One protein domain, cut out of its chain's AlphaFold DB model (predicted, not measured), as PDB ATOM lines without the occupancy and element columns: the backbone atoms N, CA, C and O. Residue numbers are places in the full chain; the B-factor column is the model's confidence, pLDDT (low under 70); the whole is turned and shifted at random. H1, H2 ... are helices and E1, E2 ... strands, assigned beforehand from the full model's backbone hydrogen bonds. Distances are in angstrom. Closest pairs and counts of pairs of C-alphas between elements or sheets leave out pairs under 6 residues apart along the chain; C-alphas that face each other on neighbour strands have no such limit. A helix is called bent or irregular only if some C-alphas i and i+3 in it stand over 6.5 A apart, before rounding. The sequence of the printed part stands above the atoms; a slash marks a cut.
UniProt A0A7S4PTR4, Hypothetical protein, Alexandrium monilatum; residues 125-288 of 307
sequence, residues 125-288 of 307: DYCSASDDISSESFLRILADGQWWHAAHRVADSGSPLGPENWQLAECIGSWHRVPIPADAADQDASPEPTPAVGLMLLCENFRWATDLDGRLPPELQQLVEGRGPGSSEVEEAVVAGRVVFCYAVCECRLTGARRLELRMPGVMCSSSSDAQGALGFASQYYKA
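This is residues 125 to 288 of the 307 residues of the protein "Hypothetical protein" of Alexandrium monilatum (UniProt A0A7S4PTR4). You are looking at a closed barrel of eight antiparallel strands, with the long, sharply bent strands E4 and E5 side by side in its wall, the sheet curled round the short helix H2, and H1 packed on the outside of E5. The small strand E6 pairs with one end of E5, and residues 186 to 192 of the E4 to E5 link stick out. The printed part has 164 residues with nine named strands and two named helices, in the order E1 to E6, H1, E7, E8, H2, E9; the class is mostly strand. The whole is compact, with a radius of gyration of the C-alphas of 17.2 A, yet elongated, with spans of 55 by 34 by 31 A.

Start at E1, residues 125 to 129, E2, 135 to 141, E3, 146 to 154, E4, 166 to 180, E5, 196 to 210, and E6, 219 to 221: they form a meander, each strand the antiparallel neighbour of the one before. Within hydrogen-bond range you find N 126 and O 139 at 2.7 A, N 138 and O 150 at 2.8 A, N 149 and O 171 at 2.8 A, N 176 and O 200 at 2.9 A, and N 221 and O 208 at 3.1 A. E4 bends by 78 degrees at residue 177, and E5 by 71 degrees at residue 205. H1, residues 231 to 239, lies outside the barrel over E4 and E5, at a height over the sheet of 9.7 A; its closest C-alphas to E5 are those of Val 238 and Cys 203, 6.1 A. On the other side of E5 from E4, E7, residues 244 to 251, is its antiparallel neighbour, with N 199 and O 247 at 2.8 A. E8, residues 258 to 262, forms a hairpin with E7, with N 248 and O 261 at 2.8 A. H2, residues 272 to 279, is on the barrel over E3, slantwise to the strands at 35 degrees to E3 on the local plane; its line rises 38 degrees, only just short of standing up from the sheet. The closest C-alphas of H2 and E4 are those of Leu 279 and Ala 169, 5.8 A. H1 and H2 are close but not clearly touching, with the C-alphas of Val 234 and Ala 275 5.8 A apart, and about perpendicular at 85 degrees. E9, residues 284 to 287, closes the ring between E8, with N 260 and O 285 at 2.8 A, and E1, with N 127 and O 286 at 2.8 A. In H1 and H2 every O i to N i+4 pair is within hydrogen-bond range.

Find C-alpha 125 at (216.277, 153.929, 100.696), where E1 begins. E3 runs 27.6 A, E4 35.9 A, E5 37.8 A and E7 22.5 A from first to last C-alpha. E5 begins at C-alpha 196, (200.877, 142.523, 106.748), and E9 ends at C-alpha 287, (214.917, 148.497, 98.876).

The C-alphas of Pro 191 and Arg 215 are the two farthest apart, 56.2 A. The printed part has no cut; the E3 to E4 and E4 to E5 links are long. The pLDDT is under 70 for 45 residues, among them 183 to 195, 221 to 231 and 264 to 275.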
ATOM      1  N   ASP A 125     216.402 153.404 102.045       93.44
ATOM      2  CA  ASP A 125     216.277 153.929 100.696       93.44
ATOM      3  C   ASP A 125     215.609 152.900  99.791       93.44
ATOM      4  O   ASP A 125     215.901 151.703  99.837       93.44
ATOM      5  N   TYR A 126     214.704 153.381  98.959       91.88
ATOM      6  CA  TYR A 126     213.887 152.599  98.060       91.88
ATOM      7  C   TYR A 126     213.945 153.234  96.680       91.88
ATOM      8  O   TYR A 126     213.776 154.438  96.543       91.88
ATOM      9  N   CYS A 127     214.165 152.439  95.643       92.50
ATOM     10  CA  CYS A 127     214.232 152.931  94.277       92.50
ATOM     11  C   CYS A 127     213.274 152.181  93.357       92.50
ATOM     12  O   CYS A 127     212.905 151.025  93.591       92.50
ATOM     13  N   SER A 128     212.875 152.860  92.293       90.88
ATOM     14  CA  SER A 128     212.176 152.273  91.161       90.88
ATOM     15  C   SER A 128     212.696 152.909  89.879       90.88
ATOM     16  O   SER A 128     213.091 154.074  89.866       90.88
ATOM     17  N   ALA A 129     212.648 152.164  88.787       88.94
ATOM     18  CA  ALA A 129     212.851 152.685  87.445       88.94
ATOM     19  C   ALA A 129     211.868 151.985  86.514       88.94
ATOM     20  O   ALA A 129     211.524 150.824  86.749       88.94
ATOM     21  N   SER A 130     211.386 152.691  85.496       86.25
ATOM     22  CA  SER A 130     210.633 152.054  84.425       86.25
ATOM     23  C   SER A 130     211.559 151.237  83.529       86.25
ATOM     24  O   SER A 130     212.754 151.506  83.403       86.25
ATOM     25  N   ASP A 131     210.972 150.244  82.876       85.44
ATOM     26  CA  ASP A 131     211.634 149.317  81.956       85.44
ATOM     27  C   ASP A 131     212.344 150.014  80.784       85.44
ATOM     28  O   ASP A 131     213.391 149.570  80.316       85.44
ATOM     29  N   ASP A 132     211.782 151.128  80.321       84.75
ATOM     30  CA  ASP A 132     212.316 151.975  79.254       84.75
ATOM     31  C   ASP A 132     213.251 153.084  79.766       84.75
ATOM     32  O   ASP A 132     213.773 153.863  78.967       84.75
ATOM     33  N   ILE A 133     213.462 153.167  81.087       84.31
ATOM     34  CA  ILE A 133     214.287 154.181  81.761       84.31
ATOM     35  C   ILE A 133     213.750 155.610  81.512       84.31
ATOM     36  O   ILE A 133     214.438 156.603  81.739       84.31
ATOM     37  N   SER A 134     212.499 155.751  81.059       85.50
ATOM     38  CA  SER A 134     211.859 157.063  80.896       85.50
ATOM     39  C   SER A 134     211.464 157.687  82.233       85.50
ATOM     40  O   SER A 134     211.198 158.885  82.293       85.50
ATOM     41  N   SER A 135     211.451 156.902  83.312       87.44
ATOM     42  CA  SER A 135     211.211 157.373  84.666       87.44
ATOM     43  C   SER A 135     212.053 156.616  85.685       87.44
ATOM     44  O   SER A 135     212.283 155.412  85.574       87.44
ATOM     45  N   GLU A 136     212.484 157.327  86.713       90.81
ATOM     46  CA  GLU A 136     213.110 156.764  87.901       90.81
ATOM     47  C   GLU A 136     212.604 157.510  89.126       90.81
ATOM     48  O   GLU A 136     212.225 158.677  89.053       90.81
ATOM     49  N   SER A 137     212.555 156.835  90.266       91.06
ATOM     50  CA  SER A 137     212.182 157.486  91.508       91.06
ATOM     51  C   SER A 137     212.880 156.863  92.702       91.06
ATOM     52  O   SER A 137     213.319 155.710  92.681       91.06
ATOM     53  N   PHE A 138     212.982 157.661  93.749       93.38
ATOM     54  CA  PHE A 138     213.705 157.363  94.959       93.38
ATOM     55  C   PHE A 138     212.866 157.803  96.151       93.38
ATOM     56  O   PHE A 138     212.438 158.948  96.216       93.38
ATOM     57  N   LEU A 139     212.633 156.896  97.091       94.50
ATOM     58  CA  LEU A 139     211.897 157.106  98.329       94.50
ATOM     59  C   LEU A 139     212.819 156.778  99.503       94.50
ATOM     60  O   LEU A 139     213.338 155.672  99.600       94.50
ATOM     61  N   ARG A 140     212.988 157.716 100.427       95.50
ATOM     62  CA  ARG A 140     213.745 157.540 101.665       95.50
ATOM     63  C   ARG A 140     212.805 157.630 102.853       95.50
ATOM     64  O   ARG A 140     212.155 158.653 103.044       95.50
ATOM     65  N   ILE A 141     212.778 156.576 103.661       95.00
ATOM     66  CA  ILE A 141     212.023 156.502 104.915       95.00
ATOM     67  C   ILE A 141     212.999 156.676 106.079       95.00
ATOM     68  O   ILE A 141     213.929 155.880 106.235       95.00
ATOM     69  N   LEU A 142     212.800 157.713 106.891       94.88
ATOM     70  CA  LEU A 142     213.655 158.056 108.027       94.88
ATOM     71  C   LEU A 142     213.062 157.549 109.347       94.88
ATOM     72  O   LEU A 142     211.850 157.407 109.499       94.88
ATOM     73  N   ALA A 143     213.927 157.280 110.327       93.38
ATOM     74  CA  ALA A 143     213.534 156.726 111.627       93.38
ATOM     75  C   ALA A 143     212.744 157.700 112.517       93.38
ATOM     76  O   ALA A 143     212.098 157.276 113.473       93.38
ATOM     77  N   ASP A 144     212.808 158.995 112.222       94.06
ATOM     78  CA  ASP A 144     212.116 160.064 112.945       94.06
ATOM     79  C   ASP A 144     210.653 160.250 112.507       94.06
ATOM     80  O   ASP A 144     209.967 161.137 113.010       94.06
ATOM     81  N   GLY A 145     210.163 159.407 111.595       94.44
ATOM     82  CA  GLY A 145     208.819 159.526 111.043       94.44
ATOM     83  C   GLY A 145     208.741 160.435 109.819       94.44
ATOM     84  O   GLY A 145     207.640 160.656 109.325       94.44
ATOM     85  N   GLN A 146     209.864 160.940 109.299       96.75
ATOM     86  CA  GLN A 146     209.898 161.716 108.061       96.75
ATOM     87  C   GLN A 146     210.195 160.847 106.840       96.75
ATOM     88  O   GLN A 146     210.801 159.774 106.923       96.75
ATOM     89  N   TRP A 147     209.767 161.314 105.674       96.56
ATOM     90  CA  TRP A 147     210.159 160.734 104.398       96.56
ATOM     91  C   TRP A 147     210.487 161.820 103.380       96.56
ATOM     92  O   TRP A 147     210.006 162.952 103.458       96.56
ATOM     93  N   TRP A 148     211.324 161.447 102.419       95.81
ATOM     94  CA  TRP A 148     211.666 162.256 101.257       95.81
ATOM     95  C   TRP A 148     211.537 161.408 100.006       95.81
ATOM     96  O   TRP A 148     211.879 160.225 100.007       95.81
ATOM     97  N   HIS A 149     211.065 162.012  98.929       94.19
ATOM     98  CA  HIS A 149     210.929 161.355  97.648       94.19
ATOM     99  C   HIS A 149     211.332 162.285  96.526       94.19
ATOM    100  O   HIS A 149     211.031 163.477  96.558       94.19
ATOM    101  N   ALA A 150     211.995 161.710  95.535       92.56
ATOM    102  CA  ALA A 150     212.326 162.355  94.285       92.56
ATOM    103  C   ALA A 150     211.921 161.445  93.133       92.56
ATOM    104  O   ALA A 150     212.165 160.239  93.168       92.56
ATOM    105  N   ALA A 151     211.347 162.024  92.090       91.12
ATOM    106  CA  ALA A 151     211.070 161.335  90.847       91.12
ATOM    107  C   ALA A 151     211.590 162.141  89.669       91.12
ATOM    108  O   ALA A 151     211.357 163.346  89.565       91.12
ATOM    109  N   HIS A 152     212.251 161.448  88.756       89.69
ATOM    110  CA  HIS A 152     212.667 161.967  87.472       89.69
ATOM    111  C   HIS A 152     211.849 161.304  86.376       89.69
ATOM    112  O   HIS A 152     211.624 160.093  86.387       89.69
ATOM    113  N   ARG A 153     211.444 162.086  85.383       87.81
ATOM    114  CA  ARG A 153     210.910 161.545  84.134       87.81
ATOM    115  C   ARG A 153     211.407 162.323  82.933       87.81
ATOM    116  O   ARG A 153     211.538 163.547  82.996       87.81
ATOM    117  N   VAL A 154     211.639 161.618  81.838       84.06
ATOM    118  CA  VAL A 154     211.898 162.220  80.535       84.06
ATOM    119  C   VAL A 154     210.592 162.841  80.049       84.06
ATOM    120  O   VAL A 154     209.535 162.204  80.082       84.06
ATOM    121  N   ALA A 155     210.638 164.107  79.637       75.88
ATOM    122  CA  ALA A 155     209.488 164.743  79.014       75.88
ATOM    123  C   ALA A 155     209.082 163.966  77.752       75.88
ATOM    124  O   ALA A 155     209.938 163.531  76.983       75.88
ATOM    125  N   ASP A 156     207.775 163.808  77.541       73.38
ATOM    126  CA  ASP A 156     207.252 163.080  76.387       73.38
ATOM    127  C   ASP A 156     207.869 163.611  75.081       73.38
ATOM    128  O   ASP A 156     208.102 164.813  74.931       73.38
ATOM    129  N   SER A 157     208.131 162.719  74.128       65.19
ATOM    130  CA  SER A 157     208.828 163.001  72.864       65.19
ATOM    131  C   SER A 157     208.156 164.080  71.997       65.19
ATOM    132  O   SER A 157     208.787 164.638  71.100       65.19
ATOM    133  N   GLY A 158     206.889 164.405  72.282       66.94
ATOM    134  CA  GLY A 158     206.148 165.523  71.693       66.94
ATOM    135  C   GLY A 158     206.380 166.883  72.365       66.94
ATOM    136  O   GLY A 158     205.802 167.880  71.931       66.94
ATOM    137  N   SER A 159     207.193 166.949  73.421       66.88
ATOM    138  CA  SER A 159     207.521 168.193  74.110       66.88
ATOM    139  C   SER A 159     208.302 169.128  73.179       66.88
ATOM    140  O   SER A 159     209.308 168.710  72.597       66.88
ATOM    141  N   PRO A 160     207.916 170.414  73.068       65.94
ATOM    142  CA  PRO A 160     208.632 171.392  72.243       65.94
ATOM    143  C   PRO A 160     210.073 171.628  72.711       65.94
ATOM    144  O   PRO A 160     210.874 172.199  71.976       65.94
ATOM    145  N   LEU A 161     210.398 171.185  73.927       63.19
ATOM    146  CA  LEU A 161     211.712 171.325  74.538       63.19
ATOM    147  C   LEU A 161     212.694 170.231  74.065       63.19
ATOM    148  O   LEU A 161     213.899 170.376  74.242       63.19
ATOM    149  N   GLY A 162     212.212 169.157  73.429       66.31
ATOM    150  CA  GLY A 162     213.036 168.053  72.930       66.31
ATOM    151  C   GLY A 162     213.158 166.858  73.894       66.31
ATOM    152  O   GLY A 162     212.777 166.959  75.064       66.31
ATOM    153  N   PRO A 163     213.682 165.717  73.403       67.50
ATOM    154  CA  PRO A 163     213.634 164.406  74.069       67.50
ATOM    155  C   PRO A 163     214.586 164.239  75.270       67.50
ATOM    156  O   PRO A 163     214.701 163.137  75.796       67.50
ATOM    157  N   GLU A 164     215.284 165.295  75.695       71.38
ATOM    158  CA  GLU A 164     216.340 165.213  76.719       71.38
ATOM    159  C   GLU A 164     216.033 166.010  77.997       71.38
ATOM    160  O   GLU A 164     216.865 166.058  78.898       71.38
ATOM    161  N   ASN A 165     214.845 166.614  78.120       76.81
ATOM    162  CA  ASN A 165     214.514 167.397  79.313       76.81
ATOM    163  C   ASN A 165     213.955 166.501  80.409       76.81
ATOM    164  O   ASN A 165     212.867 165.928  80.273       76.81
ATOM    165  N   TRP A 166     214.685 166.430  81.515       81.62
ATOM    166  CA  TRP A 166     214.231 165.758  82.718       81.62
ATOM    167  C   TRP A 166     213.335 166.682  83.534       81.62
ATOM    168  O   TRP A 166     213.664 167.836  83.813       81.62
ATOM    169  N   GLN A 167     212.185 166.156  83.928       83.94
ATOM    170  CA  GLN A 167     211.321 166.767  84.924       83.94
ATOM    171  C   GLN A 167     211.587 166.082  86.256       83.94
ATOM    172  O   GLN A 167     211.486 164.859  86.345       83.94
ATOM    173  N   LEU A 168     211.906 166.881  87.266       87.56
ATOM    174  CA  LEU A 168     212.111 166.460  88.641       87.56
ATOM    175  C   LEU A 168     210.892 166.872  89.470       87.56
ATOM    176  O   LEU A 168     210.492 168.037  89.456       87.56
ATOM    177  N   ALA A 169     210.323 165.929  90.205       88.62
ATOM    178  CA  ALA A 169     209.386 166.191  91.289       88.62
ATOM    179  C   ALA A 169     210.034 165.750  92.599       88.62
ATOM    180  O   ALA A 169     210.636 164.682  92.655       88.62
ATOM    181  N   GLU A 170     209.901 166.552  93.648       91.50
ATOM    182  CA  GLU A 170     210.326 166.173  94.993       91.50
ATOM    183  C   GLU A 170     209.183 166.394  95.970       91.50
ATOM    184  O   GLU A 170     208.462 167.389  95.871       91.50
ATOM    185  N   CYS A 171     209.028 165.488  96.928       91.56
ATOM    186  CA  CYS A 171     208.067 165.632  98.009       91.56
ATOM    187  C   CYS A 171     208.634 165.161  99.346       91.56
ATOM    188  O   CYS A 171     209.573 164.366  99.416       91.56
ATOM    189  N   ILE A 172     208.087 165.731 100.413       94.88
ATOM    190  CA  ILE A 172     208.422 165.413 101.798       94.88
ATOM    191  C   ILE A 172     207.156 165.360 102.637       94.88
ATOM    192  O   ILE A 172     206.144 166.001 102.329       94.88
ATOM    193  N   GLY A 173     207.255 164.652 103.749       95.25
ATOM    194  CA  GLY A 173     206.270 164.734 104.810       95.25
ATOM    195  C   GLY A 173     206.523 163.698 105.885       95.25
ATOM    196  O   GLY A 173     207.665 163.305 106.137       95.25
ATOM    197  N   SER A 174     205.440 163.246 106.503       95.69
ATOM    198  CA  SER A 174     205.446 162.287 107.601       95.69
ATOM    199  C   SER A 174     204.931 160.913 107.174       95.69
ATOM    200  O   SER A 174     204.171 160.779 106.210       95.69
ATOM    201  N   TRP A 175     205.377 159.860 107.859       96.00
ATOM    202  CA  TRP A 175     204.932 158.494 107.605       96.00
ATOM    203  C   TRP A 175     204.528 157.760 108.880       96.00
ATOM    204  O   TRP A 175     205.051 157.994 109.970       96.00
ATOM    205  N   HIS A 176     203.609 156.807 108.717       94.31
ATOM    206  CA  HIS A 176     203.135 155.947 109.794       94.31
ATOM    207  C   HIS A 176     203.044 154.491 109.348       94.31
ATOM    208  O   HIS A 176     202.715 154.185 108.200       94.31
ATOM    209  N   ARG A 177     203.290 153.577 110.290       92.88
ATOM    210  CA  ARG A 177     202.973 152.157 110.114       92.88
ATOM    211  C   ARG A 177     201.481 151.959 110.326       92.88
ATOM    212  O   ARG A 177     200.943 152.404 111.337       92.88
ATOM    213  N   VAL A 178     200.838 151.252 109.410       91.00
ATOM    214  CA  VAL A 178     199.424 150.887 109.511       91.00
ATOM    215  C   VAL A 178     199.288 149.367 109.406       91.00
ATOM    216  O   VAL A 178     199.940 148.760 108.558       91.00
ATOM    217  N   PRO A 179     198.502 148.703 110.264       88.62
ATOM    218  CA  PRO A 179     198.222 147.285 110.090       88.62
ATOM    219  C   PRO A 179     197.364 147.085 108.835       88.62
ATOM    220  O   PRO A 179     196.379 147.795 108.640       88.62
ATOM    221  N   ILE A 180     197.722 146.117 107.991       83.06
ATOM    222  CA  ILE A 180     196.889 145.691 106.867       83.06
ATOM    223  C   ILE A 180     196.025 144.523 107.355       83.06
ATOM    224  O   ILE A 180     196.569 143.505 107.799       83.06
ATOM    225  N   PRO A 181     194.690 144.656 107.294       78.50
ATOM    226  CA  PRO A 181     193.771 143.573 107.609       78.50
ATOM    227  C   PRO A 181     194.087 142.302 106.801       78.50
ATOM    228  O   PRO A 181     194.366 142.360 105.604       78.50
ATOM    229  N   ALA A 182     194.081 141.142 107.465       70.81
ATOM    230  CA  ALA A 182     194.485 139.868 106.859       70.81
ATOM    231  C   ALA A 182     193.555 139.404 105.721       70.81
ATOM    232  O   ALA A 182     193.965 138.619 104.876       70.81
ATOM    233  N   ASP A 183     192.320 139.897 105.690       69.00
ATOM    234  CA  ASP A 183     191.332 139.675 104.632       69.00
ATOM    235  C   ASP A 183     191.672 140.398 103.319       69.00
ATOM    236  O   ASP A 183     191.200 139.980 102.262       69.00
ATOM    237  N   ALA A 184     192.512 141.437 103.369       64.38
ATOM    238  CA  ALA A 184     192.994 142.168 102.196       64.38
ATOM    239  C   ALA A 184     194.324 141.630 101.635       64.38
ATOM    240  O   ALA A 184     194.724 142.006 100.531       64.38
ATOM    241  N   ALA A 185     195.026 140.777 102.386       62.53
ATOM    242  CA  ALA A 185     196.219 140.088 101.915       62.53
ATOM    243  C   ALA A 185     195.783 138.835 101.143       62.53
ATOM    244  O   ALA A 185     195.101 137.983 101.705       62.53
ATOM    245  N   ASP A 186     196.136 138.749  99.856       62.50
ATOM    246  CA  ASP A 186     195.747 137.661  98.948       62.50
ATOM    247  C   ASP A 186     195.749 136.281  99.637       62.50
ATOM    248  O   ASP A 186     196.781 135.804 100.118       62.50
ATOM    249  N   GLN A 187     194.576 135.635  99.673       57.19
ATOM    250  CA  GLN A 187     194.315 134.394 100.422       57.19
ATOM    251  C   GLN A 187     195.111 133.170  99.924       57.19
ATOM    252  O   GLN A 187     195.064 132.111 100.548       57.19
ATOM    253  N   ASP A 188     195.858 133.293  98.826       62.62
ATOM    254  CA  ASP A 188     196.389 132.145  98.087       62.62
ATOM    255  C   ASP A 188     197.790 131.661  98.518       62.62
ATOM    256  O   ASP A 188     198.246 130.634  98.014       62.62
ATOM    257  N   ALA A 189     198.504 132.330  99.439       56.56
ATOM    258  CA  ALA A 189     199.953 132.080  99.589       56.56
ATOM    259  C   ALA A 189     200.496 131.648 100.972       56.56
ATOM    260  O   ALA A 189     201.676 131.290 101.067       56.56
ATOM    261  N   SER A 190     199.723 131.620 102.064       55.69
ATOM    262  CA  SER A 190     200.234 131.042 103.324       55.69
ATOM    263  C   SER A 190     199.147 130.655 104.327       55.69
ATOM    264  O   SER A 190     198.260 131.459 104.583       55.69
ATOM    265  N   PRO A 191     199.261 129.481 104.977       65.94
ATOM    266  CA  PRO A 191     198.341 129.049 106.034       65.94
ATOM    267  C   PRO A 191     198.500 129.822 107.358       65.94
ATOM    268  O   PRO A 191     197.652 129.698 108.232       65.94
ATOM    269  N   GLU A 192     199.561 130.619 107.509       65.88
ATOM    270  CA  GLU A 192     199.792 131.488 108.667       65.88
ATOM    271  C   GLU A 192     199.698 132.955 108.212       65.88
ATOM    272  O   GLU A 192     200.612 133.433 107.522       65.88
ATOM    273  N   PRO A 193     198.610 133.677 108.546       56.94
ATOM    274  CA  PRO A 193     198.463 135.086 108.212       56.94
ATOM    275  C   PRO A 193     199.416 135.893 109.093       56.94
ATOM    276  O   PRO A 193     199.097 136.285 110.212       56.94
ATOM    277  N   THR A 194     200.627 136.130 108.596       58.81
ATOM    278  CA  THR A 194     201.494 137.138 109.207       58.81
ATOM    279  C   THR A 194     200.807 138.488 108.999       58.81
ATOM    280  O   THR A 194     200.465 138.783 107.850       58.81
ATOM    281  N   PRO A 195     200.559 139.295 110.052       60.12
ATOM    282  CA  PRO A 195     199.934 140.599 109.881       60.12
ATOM    283  C   PRO A 195     200.778 141.410 108.900       60.12
ATOM    284  O   PRO A 195     201.951 141.692 109.158       60.12
ATOM    285  N   ALA A 196     200.197 141.724 107.745       77.81
ATOM    286  CA  ALA A 196     200.877 142.523 106.748       77.81
ATOM    287  C   ALA A 196     200.984 143.955 107.288       77.81
ATOM    288  O   ALA A 196     200.033 144.508 107.839       77.81
ATOM    289  N   VAL A 197     202.172 144.545 107.187       88.62
ATOM    290  CA  VAL A 197     202.403 145.930 107.602       88.62
ATOM    291  C   VAL A 197     202.297 146.813 106.369       88.62
ATOM    292  O   VAL A 197     202.891 146.525 105.329       88.62
ATOM    293  N   GLY A 198     201.531 147.885 106.497       90.50
ATOM    294  CA  GLY A 198     201.452 148.962 105.533       90.50
ATOM    295  C   GLY A 198     202.222 150.193 105.997       90.50
ATOM    296  O   GLY A 198     202.466 150.400 107.188       90.50
ATOM    297  N   LEU A 199     202.592 151.022 105.032       92.88
ATOM    298  CA  LEU A 199     203.146 152.353 105.216       92.88
ATOM    299  C   LEU A 199     202.144 153.365 104.677       92.88
ATOM    300  O   LEU A 199     201.700 153.244 103.540       92.88
ATOM    301  N   MET A 200     201.813 154.363 105.483       93.25
ATOM    302  CA  MET A 200     201.004 155.505 105.082       93.25
ATOM    303  C   MET A 200     201.905 156.736 105.041       93.25
ATOM    304  O   MET A 200     202.457 157.109 106.073       93.25
ATOM    305  N   LEU A 201     202.071 157.333 103.864       93.81
ATOM    306  CA  LEU A 201     202.862 158.539 103.634       93.81
ATOM    307  C   LEU A 201     201.912 159.726 103.479       93.81
ATOM    308  O   LEU A 201     201.084 159.734 102.566       93.81
ATOM    309  N   LEU A 202     202.037 160.721 104.351       91.38
ATOM    310  CA  LEU A 202     201.354 162.002 104.217       91.38
ATOM    311  C   LEU A 202     202.273 162.979 103.494       91.38
ATOM    312  O   LEU A 202     203.417 163.177 103.905       91.38
ATOM    313  N   CYS A 203     201.777 163.569 102.410       91.25
ATOM    314  CA  CYS A 203     202.502 164.588 101.659       91.25
ATOM    315  C   CYS A 203     202.217 165.966 102.256       91.25
ATOM    316  O   CYS A 203     201.072 166.415 102.257       91.25
ATOM    317  N   GLU A 204     203.255 166.627 102.762       90.69
ATOM    318  CA  GLU A 204     203.149 167.944 103.401       90.69
ATOM    319  C   GLU A 204     203.679 169.051 102.495       90.69
ATOM    320  O   GLU A 204     203.159 170.167 102.485       90.69
ATOM    321  N   ASN A 205     204.728 168.752 101.731       89.25
ATOM    322  CA  ASN A 205     205.331 169.698 100.811       89.25
ATOM    323  C   ASN A 205     205.809 168.974  99.559       89.25
ATOM    324  O   ASN A 205     206.212 167.809  99.587       89.25
ATOM    325  N   PHE A 206     205.762 169.695  98.452       86.62
ATOM    326  CA  PHE A 206     206.117 169.190  97.153       86.62
ATOM    327  C   PHE A 206     206.581 170.329  96.251       86.62
ATOM    328  O   PHE A 206     206.091 171.455  96.335       86.62
ATOM    329  N   ARG A 207     207.523 170.024  95.363       85.88
ATOM    330  CA  ARG A 207     208.021 170.962  94.360       85.88
ATOM    331  C   ARG A 207     208.345 170.268  93.048       85.88
ATOM    332  O   ARG A 207     208.643 169.077  93.018       85.88
ATOM    333  N   TRP A 208     208.349 171.058  91.978       83.69
ATOM    334  CA  TRP A 208     208.808 170.648  90.656       83.69
ATOM    335  C   TRP A 208     209.983 171.491  90.190       83.69
ATOM    336  O   TRP A 208     210.023 172.707  90.381       83.69
ATOM    337  N   ALA A 209     210.895 170.843  89.483       84.88
ATOM    338  CA  ALA A 209     211.923 171.488  88.694       84.88
ATOM    339  C   ALA A 209     211.986 170.837  87.311       84.88
ATOM    340  O   ALA A 209     211.603 169.682  87.122       84.88
ATOM    341  N   THR A 210     212.448 171.585  86.317       80.62
ATOM    342  CA  THR A 210     212.796 171.017  85.010       80.62
ATOM    343  C   THR A 210     214.240 171.376  84.719       80.62
ATOM    344  O   THR A 210     214.642 172.524  84.913       80.62
ATOM    345  N   ASP A 211     215.017 170.400  84.264       77.38
ATOM    346  CA  ASP A 211     216.337 170.658  83.703       77.38
ATOM    347  C   ASP A 211     216.149 171.098  82.249       77.38
ATOM    348  O   ASP A 211     215.967 170.276  81.350       77.38
ATOM    349  N   LEU A 212     216.059 172.413  82.049       72.75
ATOM    350  CA  LEU A 212     215.991 173.013  80.723       72.75
ATOM    351  C   LEU A 212     217.416 173.221  80.205       72.75
ATOM    352  O   LEU A 212     218.200 173.974  80.789       72.75
ATOM    353  N   ASP A 213     217.731 172.586  79.077       71.25
ATOM    354  CA  ASP A 213     218.965 172.802  78.312       71.25
ATOM    355  C   ASP A 213     220.279 172.538  79.084       71.25
ATOM    356  O   ASP A 213     221.312 173.145  78.782       71.25
ATOM    357  N   GLY A 214     220.265 171.659  80.096       70.19
ATOM    358  CA  GLY A 214     221.445 171.334  80.909       70.19
ATOM    359  C   GLY A 214     221.968 172.517  81.732       70.19
ATOM    360  O   GLY A 214     223.154 172.567  82.083       70.19
ATOM    361  N   ARG A 215     221.117 173.518  81.996       68.25
ATOM    362  CA  ARG A 215     221.464 174.671  82.828       68.25
ATOM    363  C   ARG A 215     221.321 174.287  84.294       68.25
ATOM    364  O   ARG A 215     220.221 174.157  84.813       68.25
ATOM    365  N   LEU A 216     222.456 174.163  84.974       71.81
ATOM    366  CA  LEU A 216     222.500 174.027  86.428       71.81
ATOM    367  C   LEU A 216     222.543 175.415  87.102       71.81
ATOM    368  O   LEU A 216     223.306 176.276  86.647       71.81
ATOM    369  N   PRO A 217     221.805 175.633  88.211       73.62
ATOM    370  CA  PRO A 217     220.897 174.686  88.869       73.62
ATOM    371  C   PRO A 217     219.547 174.541  88.133       73.62
ATOM    372  O   PRO A 217     219.143 175.487  87.456       73.62
ATOM    373  N   PRO A 218     218.836 173.405  88.307       74.44
ATOM    374  CA  PRO A 218     217.500 173.209  87.749       74.44
ATOM    375  C   PRO A 218     216.578 174.370  88.114       74.44
ATOM    376  O   PRO A 218     216.556 174.822  89.265       74.44
ATOM    377  N   GLU A 219     215.808 174.850  87.144       77.44
ATOM    378  CA  GLU A 219     214.897 175.961  87.383       77.44
ATOM    379  C   GLU A 219     213.660 175.441  88.119       77.44
ATOM    380  O   GLU A 219     212.937 174.564  87.629       77.44
ATOM    381  N   LEU A 220     213.437 175.968  89.328       75.38
ATOM    382  CA  LEU A 220     212.216 175.714  90.083       75.38
ATOM    383  C   LEU A 220     211.050 176.291  89.294       75.38
ATOM    384  O   LEU A 220     210.919 177.509  89.159       75.38
ATOM    385  N   GLN A 221     210.191 175.416  88.787       69.62
ATOM    386  CA  GLN A 221     208.978 175.866  88.134       69.62
ATOM    387  C   GLN A 221     207.942 176.119  89.221       69.62
ATOM    388  O   GLN A 221     207.484 175.186  89.882       69.62
ATOM    389  N   GLN A 222     207.559 177.386  89.402       62.69
ATOM    390  CA  GLN A 222     206.280 177.668  90.041       62.69
ATOM    391  C   GLN A 222     205.213 176.966  89.201       62.69
ATOM    392  O   GLN A 222     205.144 177.168  87.988       62.69
ATOM    393  N   LEU A 223     204.412 176.108  89.832       58.34
ATOM    394  CA  LEU A 223     203.490 175.176  89.172       58.34
ATOM    395  C   LEU A 223     202.367 175.864  88.362       58.34
ATOM    396  O   LEU A 223     201.504 175.199  87.791       58.34
ATOM    397  N   VAL A 224     202.366 177.195  88.329       48.25
ATOM    398  CA  VAL A 224     201.164 178.017  88.234       48.25
ATOM    399  C   VAL A 224     200.715 178.307  86.801       48.25
ATOM    400  O   VAL A 224     199.546 178.620  86.625       48.25
ATOM    401  N   GLU A 225     201.537 178.172  85.750       49.75
ATOM    402  CA  GLU A 225     201.124 178.774  84.457       49.75
ATOM    403  C   GLU A 225     201.237 177.909  83.191       49.75
ATOM    404  O   GLU A 225     200.794 178.342  82.130       49.75
ATOM    405  N   GLY A 226     201.760 176.678  83.257       49.75
ATOM    406  CA  GLY A 226     202.107 175.933  82.030       49.75
ATOM    407  C   GLY A 226     201.562 174.515  81.871       49.75
ATOM    408  O   GLY A 226     201.619 173.973  80.766       49.75
ATOM    409  N   ARG A 227     201.065 173.875  82.933       59.53
ATOM    410  CA  ARG A 227     200.537 172.505  82.843       59.53
ATOM    411  C   ARG A 227     199.021 172.535  82.728       59.53
ATOM    412  O   ARG A 227     198.373 173.444  83.228       59.53
ATOM    413  N   GLY A 228     198.478 171.557  82.001       63.56
ATOM    414  CA  GLY A 228     197.044 171.429  81.765       63.56
ATOM    415  C   GLY A 228     196.219 171.446  83.062       63.56
ATOM    416  O   GLY A 228     196.780 171.343  84.151       63.56
ATOM    417  N   PRO A 229     194.885 171.530  82.953       62.44
ATOM    418  CA  PRO A 229     193.966 171.868  84.048       62.44
ATOM    419  C   PRO A 229     194.077 171.048  85.354       62.44
ATOM    420  O   PRO A 229     193.507 171.468  86.350       62.44
ATOM    421  N   GLY A 230     194.821 169.938  85.397       64.50
ATOM    422  CA  GLY A 230     194.990 169.095  86.588       64.50
ATOM    423  C   GLY A 230     196.180 169.414  87.510       64.50
ATOM    424  O   GLY A 230     196.239 168.859  88.603       64.50
ATOM    425  N   SER A 231     197.149 170.273  87.146       68.88
ATOM    426  CA  SER A 231     198.310 170.505  88.041       68.88
ATOM    427  C   SER A 231     197.952 171.295  89.300       68.88
ATOM    428  O   SER A 231     198.452 170.982  90.379       68.88
ATOM    429  N   SER A 232     197.053 172.274  89.170       72.94
ATOM    430  CA  SER A 232     196.563 173.075  90.297       72.94
ATOM    431  C   SER A 232     195.798 172.227  91.315       72.94
ATOM    432  O   SER A 232     195.851 172.510  92.507       72.94
ATOM    433  N   GLU A 233     195.103 171.180  90.865       78.31
ATOM    434  CA  GLU A 233     194.298 170.324  91.743       78.31
ATOM    435  C   GLU A 233     195.173 169.478  92.672       78.31
ATOM    436  O   GLU A 233     194.840 169.300  93.843       78.31
ATOM    437  N   VAL A 234     196.314 168.983  92.176       75.25
ATOM    438  CA  VAL A 234     197.253 168.192  92.985       75.25
ATOM    439  C   VAL A 234     197.894 169.058  94.064       75.25
ATOM    440  O   VAL A 234     197.957 168.640  95.216       75.25
ATOM    441  N   GLU A 235     198.332 170.270  93.728       76.69
ATOM    442  CA  GLU A 235     198.914 171.192  94.709       76.69
ATOM    443  C   GLU A 235     197.887 171.604  95.765       76.69
ATOM    444  O   GLU A 235     198.169 171.530  96.959       76.69
ATOM    445  N   GLU A 236     196.663 171.938  95.352       81.88
ATOM    446  CA  GLU A 236     195.576 172.225  96.286       81.88
ATOM    447  C   GLU A 236     195.251 171.008  97.166       81.88
ATOM    448  O   GLU A 236     194.950 171.149  98.352       81.88
ATOM    449  N   ALA A 237     195.319 169.790  96.620       80.88
ATOM    450  CA  ALA A 237     195.143 168.572  97.396       80.88
ATOM    451  C   ALA A 237     196.271 168.377  98.421       80.88
ATOM    452  O   ALA A 237     195.969 168.033  99.563       80.88
ATOM    453  N   VAL A 238     197.534 168.629  98.056       80.88
ATOM    454  CA  VAL A 238     198.681 168.559  98.982       80.88
ATOM    455  C   VAL A 238     198.540 169.609 100.083       80.88
ATOM    456  O   VAL A 238     198.569 169.262 101.259       80.88
ATOM    457  N   VAL A 239     198.294 170.874  99.727       80.50
ATOM    458  CA  VAL A 239     198.119 171.980 100.687       80.50
ATOM    459  C   VAL A 239     196.939 171.727 101.629       80.50
ATOM    460  O   VAL A 239     196.991 172.079 102.807       80.50
ATOM    461  N   ALA A 240     195.879 171.081 101.141       82.69
ATOM    462  CA  ALA A 240     194.735 170.681 101.953       82.69
ATOM    463  C   ALA A 240     194.976 169.411 102.798       82.69
ATOM    464  O   ALA A 240     194.049 168.966 103.475       82.69
ATOM    465  N   GLY A 241     196.164 168.796 102.745       80.25
ATOM    466  CA  GLY A 241     196.479 167.553 103.459       80.25
ATOM    467  C   GLY A 241     195.692 166.339 102.957       80.25
ATOM    468  O   GLY A 241     195.460 165.392 103.704       80.25
ATOM    469  N   ARG A 242     195.229 166.369 101.701       81.56
ATOM    470  CA  ARG A 242     194.388 165.328 101.084       81.56
ATOM    471  C   ARG A 242     195.185 164.287 100.298       81.56
ATOM    472  O   ARG A 242     194.594 163.342  99.784       81.56
ATOM    473  N   VAL A 243     196.501 164.450 100.175       84.00
ATOM    474  CA  VAL A 243     197.357 163.522  99.427       84.00
ATOM    475  C   VAL A 243     198.032 162.551 100.387       84.00
ATOM    476  O   VAL A 243     198.929 162.919 101.146       84.00
ATOM    477  N   VAL A 244     197.585 161.299 100.322       87.50
ATOM    478  CA  VAL A 244     198.096 160.188 101.126       87.50
ATOM    479  C   VAL A 244     198.450 159.027 100.204       87.50
ATOM    480  O   VAL A 244     197.652 158.653  99.341       87.50
ATOM    481  N   PHE A 245     199.625 158.435 100.407       89.00
ATOM    482  CA  PHE A 245     200.058 157.227  99.707       89.00
ATOM    483  C   PHE A 245     200.115 156.056 100.674       89.00
ATOM    484  O   PHE A 245     200.749 156.141 101.724       89.00
ATOM    485  N   CYS A 246     199.485 154.947 100.307       90.44
ATOM    486  CA  CYS A 246     199.484 153.734 101.114       90.44
ATOM    487  C   CYS A 246     200.277 152.647 100.393       90.44
ATOM    488  O   CYS A 246     199.968 152.306  99.255       90.44
ATOM    489  N   TYR A 247     201.277 152.077 101.053       90.56
ATOM    490  CA  TYR A 247     202.093 150.983 100.540       90.56
ATOM    491  C   TYR A 247     201.922 149.740 101.399       90.56
ATOM    492  O   TYR A 247     201.961 149.827 102.620       90.56
ATOM    493  N   ALA A 248     201.804 148.572 100.780       90.12
ATOM    494  CA  ALA A 248     202.023 147.299 101.448       90.12
ATOM    495  C   ALA A 248     203.516 146.962 101.447       90.12
ATOM    496  O   ALA A 248     204.194 147.113 100.429       90.12
ATOM    497  N   VAL A 249     204.031 146.491 102.581       89.69
ATOM    498  CA  VAL A 249     205.405 146.001 102.681       89.69
ATOM    499  C   VAL A 249     205.417 144.510 102.364       89.69
ATOM    500  O   VAL A 249     204.829 143.702 103.079       89.69
ATOM    501  N   CYS A 250     206.127 144.136 101.306       84.88
ATOM    502  CA  CYS A 250     206.369 142.750 100.934       84.88
ATOM    503  C   CYS A 250     207.831 142.395 101.220       84.88
ATOM    504  O   CYS A 250     208.738 143.122 100.819       84.88
ATOM    505  N   GLU A 251     208.080 141.258 101.867       84.25
ATOM    506  CA  GLU A 251     209.436 140.755 102.105       84.25
ATOM    507  C   GLU A 251     209.622 139.394 101.428       84.25
ATOM    508  O   GLU A 251     208.852 138.453 101.637       84.25
ATOM    509  N   CYS A 252     210.652 139.280 100.592       78.38
ATOM    510  CA  CYS A 252     211.020 138.017  99.976       78.38
ATOM    511  C   CYS A 252     211.714 137.131 101.014       78.38
ATOM    512  O   CYS A 252     212.850 137.395 101.399       78.38
ATOM    513  N   ARG A 253     211.069 136.032 101.419       79.00
ATOM    514  CA  ARG A 253     211.607 135.100 102.432       79.00
ATOM    515  C   ARG A 253     212.966 134.493 102.068       79.00
ATOM    516  O   ARG A 253     213.710 134.100 102.959       79.00
ATOM    517  N   LEU A 254     213.276 134.381 100.776       74.81
ATOM    518  CA  LEU A 254     214.528 133.781 100.305       74.81
ATOM    519  C   LEU A 254     215.709 134.748 100.398       74.81
ATOM    520  O   LEU A 254     216.814 134.333 100.732       74.81
ATOM    521  N   THR A 255     215.484 136.023 100.077       80.25
ATOM    522  CA  THR A 255     216.557 137.021  99.964       80.25
ATOM    523  C   THR A 255     216.571 138.022 101.117       80.25
ATOM    524  O   THR A 255     217.550 138.743 101.275       80.25
ATOM    525  N   GLY A 256     215.490 138.105 101.898       82.50
ATOM    526  CA  GLY A 256     215.243 139.182 102.861       82.50
ATOM    527  C   GLY A 256     215.000 140.543 102.198       82.50
ATOM    528  O   GLY A 256     214.902 141.559 102.885       82.50
ATOM    529  N   ALA A 257     214.929 140.595 100.861       80.88
ATOM    530  CA  ALA A 257     214.713 141.837 100.139       80.88
ATOM    531  C   ALA A 257     213.291 142.339 100.376       80.88
ATOM    532  O   ALA A 257     212.329 141.568 100.325       80.88
ATOM    533  N   ARG A 258     213.165 143.647 100.591       85.25
ATOM    534  CA  ARG A 258     211.874 144.304 100.785       85.25
ATOM    535  C   ARG A 258     211.454 145.050  99.534       85.25
ATOM    536  O   ARG A 258     212.269 145.711  98.889       85.25
ATOM    537  N   ARG A 259     210.165 144.962  99.241       86.69
ATOM    538  CA  ARG A 259     209.474 145.704  98.197       86.69
ATOM    539  C   ARG A 259     208.311 146.453  98.832       86.69
ATOM    540  O   ARG A 259     207.603 145.880  99.655       86.69
ATOM    541  N   LEU A 260     208.111 147.707  98.454       88.56
ATOM    542  CA  LEU A 260     206.878 148.425  98.763       88.56
ATOM    543  C   LEU A 260     205.970 148.349  97.547       88.56
ATOM    544  O   LEU A 260     206.420 148.569  96.426       88.56
ATOM    545  N   GLU A 261     204.706 148.033  97.765       87.56
ATOM    546  CA  GLU A 261     203.705 147.928  96.712       87.56
ATOM    547  C   GLU A 261     202.591 148.930  96.977       87.56
ATOM    548  O   GLU A 261     201.958 148.881  98.028       87.56
ATOM    549  N   LEU A 262     202.372 149.865  96.054       86.81
ATOM    550  CA  LEU A 262     201.370 150.907  96.235       86.81
ATOM    551  C   LEU A 262     199.968 150.281  96.242       86.81
ATOM    552  O   LEU A 262     199.540 149.652  95.275       86.81
ATOM    553  N   ARG A 263     199.236 150.483  97.336       84.44
ATOM    554  CA  ARG A 263     197.858 150.042  97.557       84.44
ATOM    555  C   ARG A 263     196.986 151.273  97.767       84.44
ATOM    556  O   ARG A 263     196.704 151.664  98.894       84.44
ATOM    557  N   MET A 264     196.555 151.893  96.674       69.88
ATOM    558  CA  MET A 264     195.591 152.991  96.752       69.88
ATOM    559  C   MET A 264     194.202 152.422  97.069       69.88
ATOM    560  O   MET A 264     193.722 151.566  96.320       69.88
ATOM    561  N   PRO A 265     193.528 152.863  98.147       64.69
ATOM    562  CA  PRO A 265     192.144 152.477  98.379       64.69
ATOM    563  C   PRO A 265     191.301 152.981  97.205       64.69
ATOM    564  O   PRO A 265     191.309 154.176  96.916       64.69
ATOM    565  N   GLY A 266     190.550 152.096  96.544       53.66
ATOM    566  CA  GLY A 266     189.748 152.450  95.359       53.66
ATOM    567  C   GLY A 266     188.687 153.535  95.602       53.66
ATOM    568  O   GLY A 266     188.112 154.057  94.655       53.66
ATOM    569  N   VAL A 267     188.445 153.887  96.865       50.34
ATOM    570  CA  VAL A 267     187.475 154.900  97.297       50.34
ATOM    571  C   VAL A 267     188.111 156.289  97.458       50.34
ATOM    572  O   VAL A 267     187.391 157.279  97.536       50.34
ATOM    573  N   MET A 268     189.444 156.394  97.527       49.44
ATOM    574  CA  MET A 268     190.076 157.585  98.104       49.44
ATOM    575  C   MET A 268     190.324 158.751  97.152       49.44
ATOM    576  O   MET A 268     190.363 159.854  97.674       49.44
ATOM    577  N   CYS A 269     190.461 158.609  95.827       45.97
ATOM    578  CA  CYS A 269     190.603 159.797  94.967       45.97
ATOM    579  C   CYS A 269     190.599 159.460  93.467       45.97
ATOM    580  O   CYS A 269     191.537 158.859  92.954       45.97
ATOM    581  N   SER A 270     189.616 159.955  92.715       51.47
ATOM    582  CA  SER A 270     189.744 160.060  91.252       51.47
ATOM    583  C   SER A 270     190.899 160.984  90.840       51.47
ATOM    584  O   SER A 270     191.462 160.811  89.770       51.47
ATOM    585  N   SER A 271     191.299 161.919  91.707       54.53
ATOM    586  CA  SER A 271     192.456 162.801  91.519       54.53
ATOM    587  C   SER A 271     193.800 162.156  91.890       54.53
ATOM    588  O   SER A 271     194.854 162.748  91.652       54.53
ATOM    589  N   SER A 272     193.819 160.941  92.460       55.62
ATOM    590  CA  SER A 272     195.072 160.333  92.918       55.62
ATOM    591  C   SER A 272     195.835 159.639  91.808       55.62
ATOM    592  O   SER A 272     197.048 159.517  91.925       55.62
ATOM    593  N   SER A 273     195.167 159.192  90.737       61.97
ATOM    594  CA  SER A 273     195.875 158.683  89.552       61.97
ATOM    595  C   SER A 273     196.757 159.773  88.949       61.97
ATOM    596  O   SER A 273     197.911 159.527  88.599       61.97
ATOM    597  N   ASP A 274     196.230 160.994  88.914       63.66
ATOM    598  CA  ASP A 274     196.914 162.148  88.348       63.66
ATOM    599  C   ASP A 274     198.053 162.588  89.267       63.66
ATOM    600  O   ASP A 274     199.168 162.808  88.795       63.66
ATOM    601  N   ALA A 275     197.825 162.600  90.586       64.62
ATOM    602  CA  ALA A 275     198.872 162.854  91.572       64.62
ATOM    603  C   ALA A 275     199.979 161.786  91.540       64.62
ATOM    604  O   ALA A 275     201.148 162.135  91.635       64.62
ATOM    605  N   GLN A 276     199.646 160.505  91.361       70.19
ATOM    606  CA  GLN A 276     200.623 159.415  91.307       70.19
ATOM    607  C   GLN A 276     201.549 159.553  90.091       70.19
ATOM    608  O   GLN A 276     202.770 159.490  90.235       70.19
ATOM    609  N   GLY A 277     200.979 159.774  88.903       70.88
ATOM    610  CA  GLY A 277     201.752 159.967  87.673       70.88
ATOM    611  C   GLY A 277     202.515 161.294  87.645       70.88
ATOM    612  O   GLY A 277     203.596 161.384  87.061       70.88
ATOM    613  N   ALA A 278     201.972 162.328  88.292       66.56
ATOM    614  CA  ALA A 278     202.660 163.589  88.505       66.56
ATOM    615  C   ALA A 278     203.859 163.380  89.443       66.56
ATOM    616  O   ALA A 278     204.990 163.637  89.069       66.56
ATOM    617  N   LEU A 279     203.652 162.838  90.632       72.62
ATOM    618  CA  LEU A 279     204.715 162.695  91.623       72.62
ATOM    619  C   LEU A 279     205.699 161.572  91.286       72.62
ATOM    620  O   LEU A 279     206.734 161.486  91.921       72.62
ATOM    621  N   GLY A 280     205.414 160.735  90.283       73.19
ATOM    622  CA  GLY A 280     206.288 159.638  89.871       73.19
ATOM    623  C   GLY A 280     206.332 158.501  90.890       73.19
ATOM    624  O   GLY A 280     207.328 157.787  90.986       73.19
ATOM    625  N   PHE A 281     205.256 158.325  91.659       79.31
ATOM    626  CA  PHE A 281     205.127 157.189  92.561       79.31
ATOM    627  C   PHE A 281     204.902 155.911  91.763       79.31
ATOM    628  O   PHE A 281     203.847 155.692  91.156       79.31
ATOM    629  N   ALA A 282     205.896 155.032  91.795       75.19
ATOM    630  CA  ALA A 282     205.781 153.733  91.167       75.19
ATOM    631  C   ALA A 282     204.777 152.845  91.911       75.19
ATOM    632  O   ALA A 282     204.588 152.941  93.129       75.19
ATOM    633  N   SER A 283     204.168 151.922  91.165       79.94
ATOM    634  CA  SER A 283     203.379 150.838  91.753       79.94
ATOM    635  C   SER A 283     204.233 149.936  92.647       79.94
ATOM    636  O   SER A 283     203.704 149.302  93.557       79.94
ATOM    637  N   GLN A 284     205.548 149.882  92.400       78.81
ATOM    638  CA  GLN A 284     206.495 149.063  93.142       78.81
ATOM    639  C   GLN A 284     207.812 149.810  93.383       78.81
ATOM    640  O   GLN A 284     208.393 150.373  92.459       78.81
ATOM    641  N   TYR A 285     208.299 149.739  94.620       81.00
ATOM    642  CA  TYR A 285     209.631 150.179  95.026       81.00
ATOM    643  C   TYR A 285     210.440 149.015  95.564       81.00
ATOM    644  O   TYR A 285     209.914 148.187  96.306       81.00
ATOM    645  N   TYR A 286     211.739 149.011  95.303       84.88
ATOM    646  CA  TYR A 286     212.673 148.015  95.815       84.88
ATOM    647  C   TYR A 286     213.633 148.664  96.800       84.88
ATOM    648  O   TYR A 286     214.129 149.756  96.540       84.88
ATOM    649  N   LYS A 287     213.914 148.001  97.928       86.19
ATOM    650  CA  LYS A 287     214.917 148.497  98.876       86.19
ATOM    651  C   LYS A 287     216.282 148.552  98.186       86.19
ATOM    652  O   LYS A 287     216.765 147.528  97.697       86.19
ATOM    653  N   ALA A 288     216.891 149.732  98.151       79.06
ATOM    654  CA  ALA A 288     218.257 149.904  97.699       79.06
ATOM    655  C   ALA A 288     219.168 149.134  98.661       79.06
ATOM    656  O   ALA A 288     219.152 149.361  99.873       79.06
TER     657      ALA A 288